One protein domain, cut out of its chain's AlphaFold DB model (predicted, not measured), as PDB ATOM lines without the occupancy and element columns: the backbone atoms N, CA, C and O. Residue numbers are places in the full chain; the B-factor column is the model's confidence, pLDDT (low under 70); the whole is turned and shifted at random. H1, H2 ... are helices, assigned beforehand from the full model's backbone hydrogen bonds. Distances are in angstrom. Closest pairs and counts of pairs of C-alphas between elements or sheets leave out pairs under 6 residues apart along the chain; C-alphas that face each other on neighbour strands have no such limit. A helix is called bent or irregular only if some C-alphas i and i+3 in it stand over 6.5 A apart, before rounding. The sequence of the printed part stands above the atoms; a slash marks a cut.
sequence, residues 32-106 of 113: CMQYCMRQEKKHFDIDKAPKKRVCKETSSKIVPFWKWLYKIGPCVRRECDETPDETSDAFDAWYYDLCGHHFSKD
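AT A GLANCE: This is residues 32 to 106 of the 113 residues of an uncharacterized protein of Aureobasidium namibiae CBS 147.97 (UniProt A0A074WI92). The two long helices H3 and H4 spread as a wide V, nearest each other where a tight link joins the end of H3 to the beginning of H4, and the short helix H2 lies across the open end, packed on the end of H4 and near the beginning of H3. H1 packs on the later half of H3, and the last short helix, H5, folds back on H4. The printed part has 75 residues with five named helices, in the order H1, H2, H3, H4, H5, and no named strand; it is all helix, meaning that the named elements are helices, which hold 52 of the 75 residues. It is compact, with a radius of gyration of the C-alphas of 11.8 A, and spans 31 by 26 by 18 A.

IN THESE COORDINATES: H1, residues 32 to 39, begins with C-alpha 32 at (138.157, 137.094, 167.572) and is 11.0 A long from first to last C-alpha. H2, residues 51 to 57, is 10.0 A long. H3, residues 63 to 79, is the longest helix at 24.7 A, with C-alpha 63 at (137.168, 141.821, 191.093). It has a kink of 26 degrees near residue 73, and it is neither bent nor irregular, but only just: C-alphas 71 and 74 are 6.5 A apart. H4, residues 84 to 99, is 22.0 A long. H5, residues 103 to 106, is 5.4 A long and ends with C-alpha 106 at (131.386, 128.385, 189.239).

HOW THE PARTS SIT: H1 touches H3, at residues 72 to 79 of H3 alone; their closest C-alphas, those of Cys 36 and Ile 72, are 5.5 A apart. The two run opposite ways at a steep tilt of 46 degrees. H1 and H4 are only just apart, with 8.0 A between their closest C-alphas. H2 touches H4, at residues 98 to 99 of H4 alone; the closest C-alphas, those of Cys 55 and Cys 99, are 5.4 A apart, and the helices run opposite ways at a steep tilt of 64 degrees. H2 and H3 are close but not clearly touching, about perpendicular at 76 degrees, with the closest C-alphas, those of Glu 57 and Phe 65, 6.6 A apart. H3 and H4 are also close but not clearly touching: the closest C-alphas, those of Arg 77 and Pro 84, are 7.0 A apart, and the helices run opposite ways at a steep tilt of 41 degrees. H5 touches H4, at residues 92 to 96 of H4 alone, with the closest C-alphas, those of Asp 92 and Phe 103, 5.5 A apart. In H1, H2 and H4 every O i to N i+4 pair is within hydrogen-bond range, in H3 10 of 13 are, and H5 is too short for such a pair.

THE WHOLE: The two C-alphas farthest apart, those of Ser 60 and Asp 81, are 31.5 A apart. The printed part has no cut. The link from H1 to H2, with 11 residues between them, is long; the other three links are tight. The mean pLDDT of the printed part is 82.9, and residues 57 to 63 and 104 to 106 are under 70.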
ATOM      1  N   CYS A  32     138.964 135.954 167.130       91.75
ATOM      2  CA  CYS A  32     138.157 137.094 167.572       91.75
ATOM      3  C   CYS A  32     138.133 137.221 169.110       91.75
ATOM      4  O   CYS A  32     138.275 138.317 169.660       91.75
ATOM      5  N   MET A  33     138.056 136.097 169.829       91.31
ATOM      6  CA  MET A  33     138.107 136.077 171.291       91.31
ATOM      7  C   MET A  33     139.506 136.406 171.795       91.31
ATOM      8  O   MET A  33     139.644 137.219 172.711       91.31
ATOM      9  N   GLN A  34     140.550 135.835 171.182       93.25
ATOM     10  CA  GLN A  34     141.936 136.143 171.538       93.25
ATOM     11  C   GLN A  34     142.228 137.641 171.400       93.25
ATOM     12  O   GLN A  34     142.859 138.244 172.276       93.25
ATOM     13  N   TYR A  35     141.737 138.256 170.323       93.19
ATOM     14  CA  TYR A  35     141.804 139.696 170.113       93.19
ATOM     15  C   TYR A  35     141.127 140.456 171.261       93.19
ATOM     16  O   TYR A  35     141.771 141.280 171.918       93.19
ATOM     17  N   CYS A  36     139.872 140.132 171.578       92.62
ATOM     18  CA  CYS A  36     139.121 140.801 172.639       92.62
ATOM     19  C   CYS A  36     139.747 140.633 174.031       92.62
ATOM     20  O   CYS A  36     139.854 141.600 174.788       92.62
ATOM     21  N   MET A  37     140.239 139.439 174.356       91.94
ATOM     22  CA  MET A  37     140.941 139.143 175.608       91.94
ATOM     23  C   MET A  37     142.185 140.019 175.803       91.94
ATOM     24  O   MET A  37     142.467 140.462 176.921       91.94
ATOM     25  N   ARG A  38     142.905 140.322 174.714       91.94
ATOM     26  CA  ARG A  38     144.117 141.157 174.724       91.94
ATOM     27  C   ARG A  38     143.841 142.666 174.740       91.94
ATOM     28  O   ARG A  38     144.762 143.418 175.059       91.94
ATOM     29  N   GLN A  39     142.622 143.122 174.453       90.56
ATOM     30  CA  GLN A  39     142.262 144.551 174.505       90.56
ATOM     31  C   GLN A  39     142.150 145.082 175.945       90.56
ATOM     32  O   GLN A  39     142.452 146.242 176.223       90.56
ATOM     33  N   GLU A  40     141.776 144.230 176.902       88.44
ATOM     34  CA  GLU A  40     141.478 144.642 178.283       88.44
ATOM     35  C   GLU A  40     142.613 144.345 179.284       88.44
ATOM     36  O   GLU A  40     142.388 144.197 180.490       88.44
ATOM     37  N   LYS A  41     143.871 144.361 178.813       86.19
ATOM     38  CA  LYS A  41     145.086 144.127 179.628       86.19
ATOM     39  C   LYS A  41     145.209 145.024 180.863       86.19
ATOM     40  O   LYS A  41     145.821 144.629 181.851       86.19
ATOM     41  N   LYS A  42     144.609 146.221 180.833       83.81
ATOM     42  CA  LYS A  42     144.562 147.157 181.975       83.81
ATOM     43  C   LYS A  42     143.807 146.601 183.189       83.81
ATOM     44  O   LYS A  42     144.087 147.009 184.310       83.81
ATOM     45  N   HIS A  43     142.840 145.709 182.967       84.19
ATOM     46  CA  HIS A  43     142.058 145.071 184.026       84.19
ATOM     47  C   HIS A  43     142.646 143.711 184.392       84.19
ATOM     48  O   HIS A  43     142.762 143.385 185.574       84.19
ATOM     49  N   PHE A  44     143.051 142.944 183.380       86.94
ATOM     50  CA  PHE A  44     143.667 141.643 183.566       86.94
ATOM     51  C   PHE A  44     144.553 141.300 182.365       86.94
ATOM     52  O   PHE A  44     144.078 141.173 181.240       86.94
ATOM     53  N   ASP A  45     145.856 141.159 182.602       88.56
ATOM     54  CA  ASP A  45     146.810 140.742 181.571       88.56
ATOM     55  C   ASP A  45     146.832 139.209 181.495       88.56
ATOM     56  O   ASP A  45     147.577 138.555 182.231       88.56
ATOM     57  N   ILE A  46     145.960 138.649 180.645       85.94
ATOM     58  CA  ILE A  46     145.786 137.198 180.470       85.94
ATOM     59  C   ILE A  46     147.101 136.508 180.074       85.94
ATOM     60  O   ILE A  46     147.420 135.459 180.626       85.94
ATOM     61  N   ASP A  47     147.926 137.161 179.246       87.19
ATOM     62  CA  ASP A  47     149.207 136.628 178.753       87.19
ATOM     63  C   ASP A  47     150.244 136.464 179.886       87.19
ATOM     64  O   ASP A  47     151.188 135.682 179.785       87.19
ATOM     65  N   LYS A  48     150.089 137.212 180.987       87.62
ATOM     66  CA  LYS A  48     150.966 137.145 182.171       87.62
ATOM     67  C   LYS A  48     150.296 136.484 183.370       87.62
ATOM     68  O   LYS A  48     150.912 136.368 184.440       87.62
ATOM     69  N   ALA A  49     149.037 136.083 183.239       85.25
ATOM     70  CA  ALA A  49     148.296 135.474 184.320       85.25
ATOM     71  C   ALA A  49     148.787 134.033 184.541       85.25
ATOM     72  O   ALA A  49     148.857 133.246 183.599       85.25
ATOM     73  N   PRO A  50     149.120 133.640 185.783       85.94
ATOM     74  CA  PRO A  50     149.324 132.234 186.087       85.94
ATOM     75  C   PRO A  50     147.993 131.477 185.988       85.94
ATOM     76  O   PRO A  50     146.986 131.962 186.500       85.94
ATOM     77  N   LYS A  51     148.001 130.243 185.473       86.19
ATOM     78  CA  LYS A  51     146.851 129.317 185.448       86.19
ATOM     79  C   LYS A  51     146.133 129.250 186.799       86.19
ATOM     80  O   LYS A  51     144.933 129.473 186.887       86.19
ATOM     81  N   LYS A  52     146.892 129.080 187.892       82.94
ATOM     82  CA  LYS A  52     146.347 129.059 189.266       82.94
ATOM     83  C   LYS A  52     145.566 130.329 189.630       82.94
ATOM     84  O   LYS A  52     144.681 130.263 190.473       82.94
ATOM     85  N   ARG A  53     145.914 131.479 189.049       81.94
ATOM     86  CA  ARG A  53     145.193 132.738 189.252       81.94
ATOM     87  C   ARG A  53     143.841 132.676 188.549       81.94
ATOM     88  O   ARG A  53     142.840 132.823 189.228       81.94
ATOM     89  N   VAL A  54     143.797 132.355 187.257       83.50
ATOM     90  CA  VAL A  54     142.534 132.250 186.497       83.50
ATOM     91  C   VAL A  54     141.586 131.203 187.094       83.50
ATOM     92  O   VAL A  54     140.417 131.503 187.335       83.50
ATOM     93  N   CYS A  55     142.103 130.026 187.453       82.75
ATOM     94  CA  CYS A  55     141.291 128.936 188.007       82.75
ATOM     95  C   CYS A  55     140.846 129.150 189.461       82.75
ATOM     96  O   CYS A  55     139.937 128.480 189.926       82.75
ATOM     97  N   LYS A  56     141.506 130.044 190.216       75.12
ATOM     98  CA  LYS A  56     141.108 130.372 191.597       75.12
ATOM     99  C   LYS A  56     140.247 131.630 191.655       75.12
ATOM    100  O   LYS A  56     139.319 131.691 192.453       75.12
ATOM    101  N   GLU A  57     140.551 132.645 190.849       66.12
ATOM    102  CA  GLU A  57     139.860 133.943 190.874       66.12
ATOM    103  C   GLU A  57     138.385 133.854 190.462       66.12
ATOM    104  O   GLU A  57     137.573 134.645 190.941       66.12
ATOM    105  N   THR A  58     138.045 132.839 189.674       60.84
ATOM    106  CA  THR A  58     136.686 132.423 189.300       60.84
ATOM    107  C   THR A  58     135.859 131.988 190.509       60.84
ATOM    108  O   THR A  58     134.823 132.590 190.772       60.84
ATOM    109  N   SER A  59     136.399 131.095 191.346       54.75
ATOM    110  CA  SER A  59     135.774 130.653 192.607       54.75
ATOM    111  C   SER A  59     135.697 131.717 193.721       54.75
ATOM    112  O   SER A  59     135.015 131.524 194.720       54.75
ATOM    113  N   SER A  60     136.430 132.835 193.611       55.62
ATOM    114  CA  SER A  60     136.647 133.782 194.726       55.62
ATOM    115  C   SER A  60     136.124 135.205 194.485       55.62
ATOM    116  O   SER A  60     136.506 136.108 195.229       55.62
ATOM    117  N   LYS A  61     135.284 135.449 193.464       60.50
ATOM    118  CA  LYS A  61     134.764 136.798 193.116       60.50
ATOM    119  C   LYS A  61     135.869 137.858 192.966       60.50
ATOM    120  O   LYS A  61     135.654 139.034 193.261       60.50
ATOM    121  N   ILE A  62     137.085 137.476 192.562       63.47
ATOM    122  CA  ILE A  62     138.203 138.427 192.554       63.47
ATOM    123  C   ILE A  62     137.961 139.462 191.445       63.47
ATOM    124  O   ILE A  62     137.967 139.157 190.251       63.47
ATOM    125  N   VAL A  63     137.712 140.702 191.883       67.31
ATOM    126  CA  VAL A  63     137.168 141.821 191.093       67.31
ATOM    127  C   VAL A  63     137.866 142.043 189.739       67.31
ATOM    128  O   VAL A  63     137.161 142.286 188.762       67.31
ATOM    129  N   PRO A  64     139.208 141.948 189.609       78.88
ATOM    130  CA  PRO A  64     139.886 142.144 188.326       78.88
ATOM    131  C   PRO A  64     139.492 141.156 187.219       78.88
ATOM    132  O   PRO A  64     139.288 141.597 186.090       78.88
ATOM    133  N   PHE A  65     139.357 139.857 187.520       81.81
ATOM    134  CA  PHE A  65     139.051 138.838 186.505       81.81
ATOM    135  C   PHE A  65     137.612 138.965 186.001       81.81
ATOM    136  O   PHE A  65     137.384 139.067 184.800       81.81
ATOM    137  N   TRP A  66     136.646 139.068 186.916       80.75
ATOM    138  CA  TRP A  66     135.237 139.267 186.563       80.75
ATOM    139  C   TRP A  66     134.998 140.584 185.823       80.75
ATOM    140  O   TRP A  66     134.263 140.629 184.837       80.75
ATOM    141  N   LYS A  67     135.673 141.662 186.242       83.56
ATOM    142  CA  LYS A  67     135.605 142.946 185.539       83.56
ATOM    143  C   LYS A  67     136.193 142.851 184.135       83.56
ATOM    144  O   LYS A  67     135.636 143.445 183.217       83.56
ATOM    145  N   TRP A  68     137.293 142.125 183.959       88.44
ATOM    146  CA  TRP A  68     137.857 141.861 182.639       88.44
ATOM    147  C   TRP A  68     136.895 141.039 181.772       88.44
ATOM    148  O   TRP A  68     136.594 141.473 180.664       88.44
ATOM    149  N   LEU A  69     136.315 139.956 182.299       85.69
ATOM    150  CA  LEU A  69     135.341 139.122 181.585       85.69
ATOM    151  C   LEU A  69     134.135 139.945 181.094       85.69
ATOM    152  O   LEU A  69     133.765 139.906 179.922       85.69
ATOM    153  N   TYR A  70     133.582 140.790 181.967       85.25
ATOM    154  CA  TYR A  70     132.491 141.698 181.609       85.25
ATOM    155  C   TYR A  70     132.889 142.709 180.521       85.25
ATOM    156  O   TYR A  70     132.067 143.099 179.692       85.25
ATOM    157  N   LYS A  71     134.150 143.162 180.509       88.81
ATOM    158  CA  LYS A  71     134.645 144.143 179.531       88.81
ATOM    159  C   LYS A  71     134.952 143.535 178.168       88.81
ATOM    160  O   LYS A  71     134.784 144.238 177.174       88.81
ATOM    161  N   ILE A  72     135.336 142.262 178.103       90.69
ATOM    162  CA  ILE A  72     135.561 141.592 176.817       90.69
ATOM    163  C   ILE A  72     134.245 141.188 176.140       90.69
ATOM    164  O   ILE A  72     134.188 141.201 174.917       90.69
ATOM    165  N   GLY A  73     133.166 140.934 176.893       87.94
ATOM    166  CA  GLY A  73     131.866 140.518 176.339       87.94
ATOM    167  C   GLY A  73     131.306 141.423 175.221       87.94
ATOM    168  O   GLY A  73     130.895 140.918 174.179       87.94
ATOM    169  N   PRO A  74     131.301 142.764 175.361       89.19
ATOM    170  CA  PRO A  74     130.914 143.673 174.279       89.19
ATOM    171  C   PRO A  74     131.830 143.656 173.049       89.19
ATOM    172  O   PRO A  74     131.365 143.989 171.962       89.19
ATOM    173  N   CYS A  75     133.116 143.336 173.216       91.12
ATOM    174  CA  CYS A  75     134.037 143.155 172.094       91.12
ATOM    175  C   CYS A  75     133.719 141.843 171.380       91.12
ATOM    176  O   CYS A  75     133.510 141.838 170.177       91.12
ATOM    177  N   VAL A  76     133.572 140.762 172.144       90.38
ATOM    178  CA  VAL A  76     133.241 139.436 171.626       90.38
ATOM    179  C   VAL A  76     131.960 139.473 170.793       90.38
ATOM    180  O   VAL A  76     131.991 139.086 169.638       90.38
ATOM    181  N   ARG A  77     130.876 140.075 171.304       87.38
ATOM    182  CA  ARG A  77     129.606 140.228 170.561       87.38
ATOM    183  C   ARG A  77     129.696 141.045 169.268       87.38
ATOM    184  O   ARG A  77     128.736 141.075 168.511       87.38
ATOM    185  N   ARG A  78     130.774 141.804 169.075       89.81
ATOM    186  CA  ARG A  78     130.979 142.651 167.895       89.81
ATOM    187  C   ARG A  78     131.922 142.004 166.891       89.81
ATOM    188  O   ARG A  78     131.709 142.148 165.698       89.81
ATOM    189  N   GLU A  79     132.986 141.384 167.391       90.88
ATOM    190  CA  GLU A  79     134.098 140.875 166.585       90.88
ATOM    191  C   GLU A  79     133.950 139.385 166.259       90.88
ATOM    192  O   GLU A  79     134.481 138.927 165.254       90.88
ATOM    193  N   CYS A  80     133.256 138.621 167.105       86.94
ATOM    194  CA  CYS A  80     132.908 137.237 166.823       86.94
ATOM    195  C   CYS A  80     131.538 137.235 166.142       86.94
ATOM    196  O   CYS A  80     130.525 137.479 166.796       86.94
ATOM    197  N   ASP A  81     131.515 136.993 164.830       78.06
ATOM    198  CA  ASP A  81     130.302 136.778 164.017       78.06
ATOM    199  C   ASP A  81     129.682 135.390 164.303       78.06
ATOM    200  O   ASP A  81     129.283 134.649 163.411       78.06
ATOM    201  N   GLU A  82     129.687 135.011 165.579       70.75
ATOM    202  CA  GLU A  82     129.221 133.743 166.124       70.75
ATOM    203  C   GLU A  82     128.031 134.015 167.042       70.75
ATOM    204  O   GLU A  82     127.863 135.112 167.595       70.75
ATOM    205  N   THR A  83     127.180 133.009 167.223       72.56
ATOM    206  CA  THR A  83     126.094 133.137 168.192       72.56
ATOM    207  C   THR A  83     126.672 133.267 169.610       72.56
ATOM    208  O   THR A  83     127.719 132.688 169.912       72.56
ATOM    209  N   PRO A  84     126.010 134.007 170.522       73.62
ATOM    210  CA  PRO A  84     126.471 134.129 171.907       73.62
ATOM    211  C   PRO A  84     126.732 132.781 172.596       73.62
ATOM    212  O   PRO A  84     127.623 132.699 173.443       73.62
ATOM    213  N   ASP A  85     125.978 131.748 172.213       77.81
ATOM    214  CA  ASP A  85     126.083 130.396 172.758       77.81
ATOM    215  C   ASP A  85     127.377 129.707 172.302       77.81
ATOM    216  O   ASP A  85     128.124 129.212 173.141       77.81
ATOM    217  N   GLU A  86     127.723 129.769 171.011       80.75
ATOM    218  CA  GLU A  86     128.968 129.188 170.477       80.75
ATOM    219  C   GLU A  86     130.207 129.799 171.131       80.75
ATOM    220  O   GLU A  86     131.130 129.092 171.541       80.75
ATOM    221  N   THR A  87     130.215 131.122 171.301       83.00
ATOM    222  CA  THR A  87     131.344 131.786 171.943       83.00
ATOM    223  C   THR A  87     131.420 131.494 173.447       83.00
ATOM    224  O   THR A  87     132.515 131.404 174.015       83.00
ATOM    225  N   SER A  88     130.272 131.335 174.111       84.12
ATOM    226  CA  SER A  88     130.215 130.906 175.510       84.12
ATOM    227  C   SER A  88     130.747 129.480 175.674       84.12
ATOM    228  O   SER A  88     131.542 129.228 176.578       84.12
ATOM    229  N   ASP A  89     130.376 128.571 174.774       88.88
ATOM    230  CA  ASP A  89     130.834 127.181 174.777       88.88
ATOM    231  C   ASP A  89     132.336 127.081 174.493       88.88
ATOM    232  O   ASP A  89     133.052 126.358 175.189       88.88
ATOM    233  N   ALA A  90     132.852 127.862 173.536       89.62
ATOM    234  CA  ALA A  90     134.287 127.943 173.263       89.62
ATOM    235  C   ALA A  90     135.070 128.437 174.491       89.62
ATOM    236  O   ALA A  90     136.125 127.890 174.827       89.62
ATOM    237  N   PHE A  91     134.540 129.440 175.201       89.75
ATOM    238  CA  PHE A  91     135.125 129.921 176.450       89.75
ATOM    239  C   PHE A  91     135.099 128.852 177.549       89.75
ATOM    240  O   PHE A  91     136.109 128.638 178.219       89.75
ATOM    241  N   ASP A  92     133.961 128.187 177.747       89.88
ATOM    242  CA  ASP A  92     133.780 127.182 178.795       89.88
ATOM    243  C   ASP A  92     134.649 125.940 178.547       89.88
ATOM    244  O   ASP A  92     135.263 125.427 179.485       89.88
ATOM    245  N   ALA A  93     134.799 125.514 177.288       91.25
ATOM    246  CA  ALA A  93     135.693 124.430 176.885       91.25
ATOM    247  C   ALA A  93     137.167 124.776 177.142       91.25
ATOM    248  O   ALA A  93     137.885 124.015 177.793       91.25
ATOM    249  N   TRP A  94     137.610 125.962 176.713       92.06
ATOM    250  CA  TRP A  94     138.956 126.455 177.018       92.06
ATOM    251  C   TRP A  94     139.211 126.531 178.527       92.06
ATOM    252  O   TRP A  94     140.278 126.146 179.014       92.06
ATOM    253  N   TYR A  95     138.228 127.012 179.288       89.81
ATOM    254  CA  TYR A  95     138.335 127.114 180.735       89.81
ATOM    255  C   TYR A  95     138.411 125.725 181.388       89.81
ATOM    256  O   TYR A  95     139.212 125.526 182.304       89.81
ATOM    257  N   TYR A  96     137.656 124.746 180.886       89.31
ATOM    258  CA  TYR A  96     137.737 123.358 181.331       89.31
ATOM    259  C   TYR A  96     139.124 122.756 181.078       89.31
ATOM    260  O   TYR A  96     139.711 122.186 181.998       89.31
ATOM    261  N   ASP A  97     139.704 122.944 179.894       90.31
ATOM    262  CA  ASP A  97     141.064 122.474 179.597       90.31
ATOM    263  C   ASP A  97     142.108 123.147 180.500       90.31
ATOM    264  O   ASP A  97     143.074 122.531 180.975       90.31
ATOM    265  N   LEU A  98     141.892 124.428 180.802       89.31
ATOM    266  CA  LEU A  98     142.761 125.183 181.686       89.31
ATOM    267  C   LEU A  98     142.619 124.746 183.149       89.31
ATOM    268  O   LEU A  98     143.639 124.644 183.827       89.31
ATOM    269  N   CYS A  99     141.416 124.506 183.664       87.50
ATOM    270  CA  CYS A  99     141.150 124.417 185.104       87.50
ATOM    271  C   CYS A  99     140.656 123.048 185.593       87.50
ATOM    272  O   CYS A  99     140.795 122.752 186.778       87.50
ATOM    273  N   GLY A 100     140.193 122.181 184.693       88.25
ATOM    274  CA  GLY A 100     139.638 120.860 184.995       88.25
ATOM    275  C   GLY A 100     138.169 120.883 185.430       88.25
ATOM    276  O   GLY A 100     137.657 119.869 185.903       88.25
ATOM    277  N   HIS A 101     137.492 122.027 185.303       85.88
ATOM    278  CA  HIS A 101     136.083 122.216 185.641       85.88
ATOM    279  C   HIS A 101     135.461 123.315 184.771       85.88
ATOM    280  O   HIS A 101     136.177 124.153 184.238       85.88
ATOM    281  N   HIS A 102     134.135 123.292 184.603       84.69
ATOM    282  CA  HIS A 102     133.413 124.258 183.764       84.69
ATOM    283  C   HIS A 102     133.268 125.610 184.467       84.69
ATOM    284  O   HIS A 102     132.937 125.654 185.654       84.69
ATOM    285  N   PHE A 103     133.409 126.699 183.716       79.19
ATOM    286  CA  PHE A 103     133.151 128.055 184.197       79.19
ATOM    287  C   PHE A 103     131.683 128.214 184.619       79.19
ATOM    288  O   PHE A 103     131.388 128.791 185.665       79.19
ATOM    289  N   SER A 104     130.761 127.606 183.866       68.88
ATOM    290  CA  SER A 104     129.317 127.629 184.144       68.88
ATOM    291  C   SER A 104     128.887 126.921 185.440       68.88
ATOM    292  O   SER A 104     127.727 127.029 185.844       68.88
ATOM    293  N   LYS A 105     129.773 126.144 186.081       59.78
ATOM    294  CA  LYS A 105     129.536 125.557 187.413       59.78
ATOM    295  C   LYS A 105     129.940 126.514 188.532       59.78
ATOM    296  O   LYS A 105     129.281 126.518 189.561       59.78
ATOM    297  N   ASP A 106     130.943 127.356 188.295       55.44
ATOM    298  CA  ASP A 106     131.386 128.385 189.239       55.44
ATOM    299  C   ASP A 106     130.496 129.642 189.193       55.44
ATOM    300  O   ASP A 106     130.504 130.438 190.132       55.44
TER     301      ASP A 106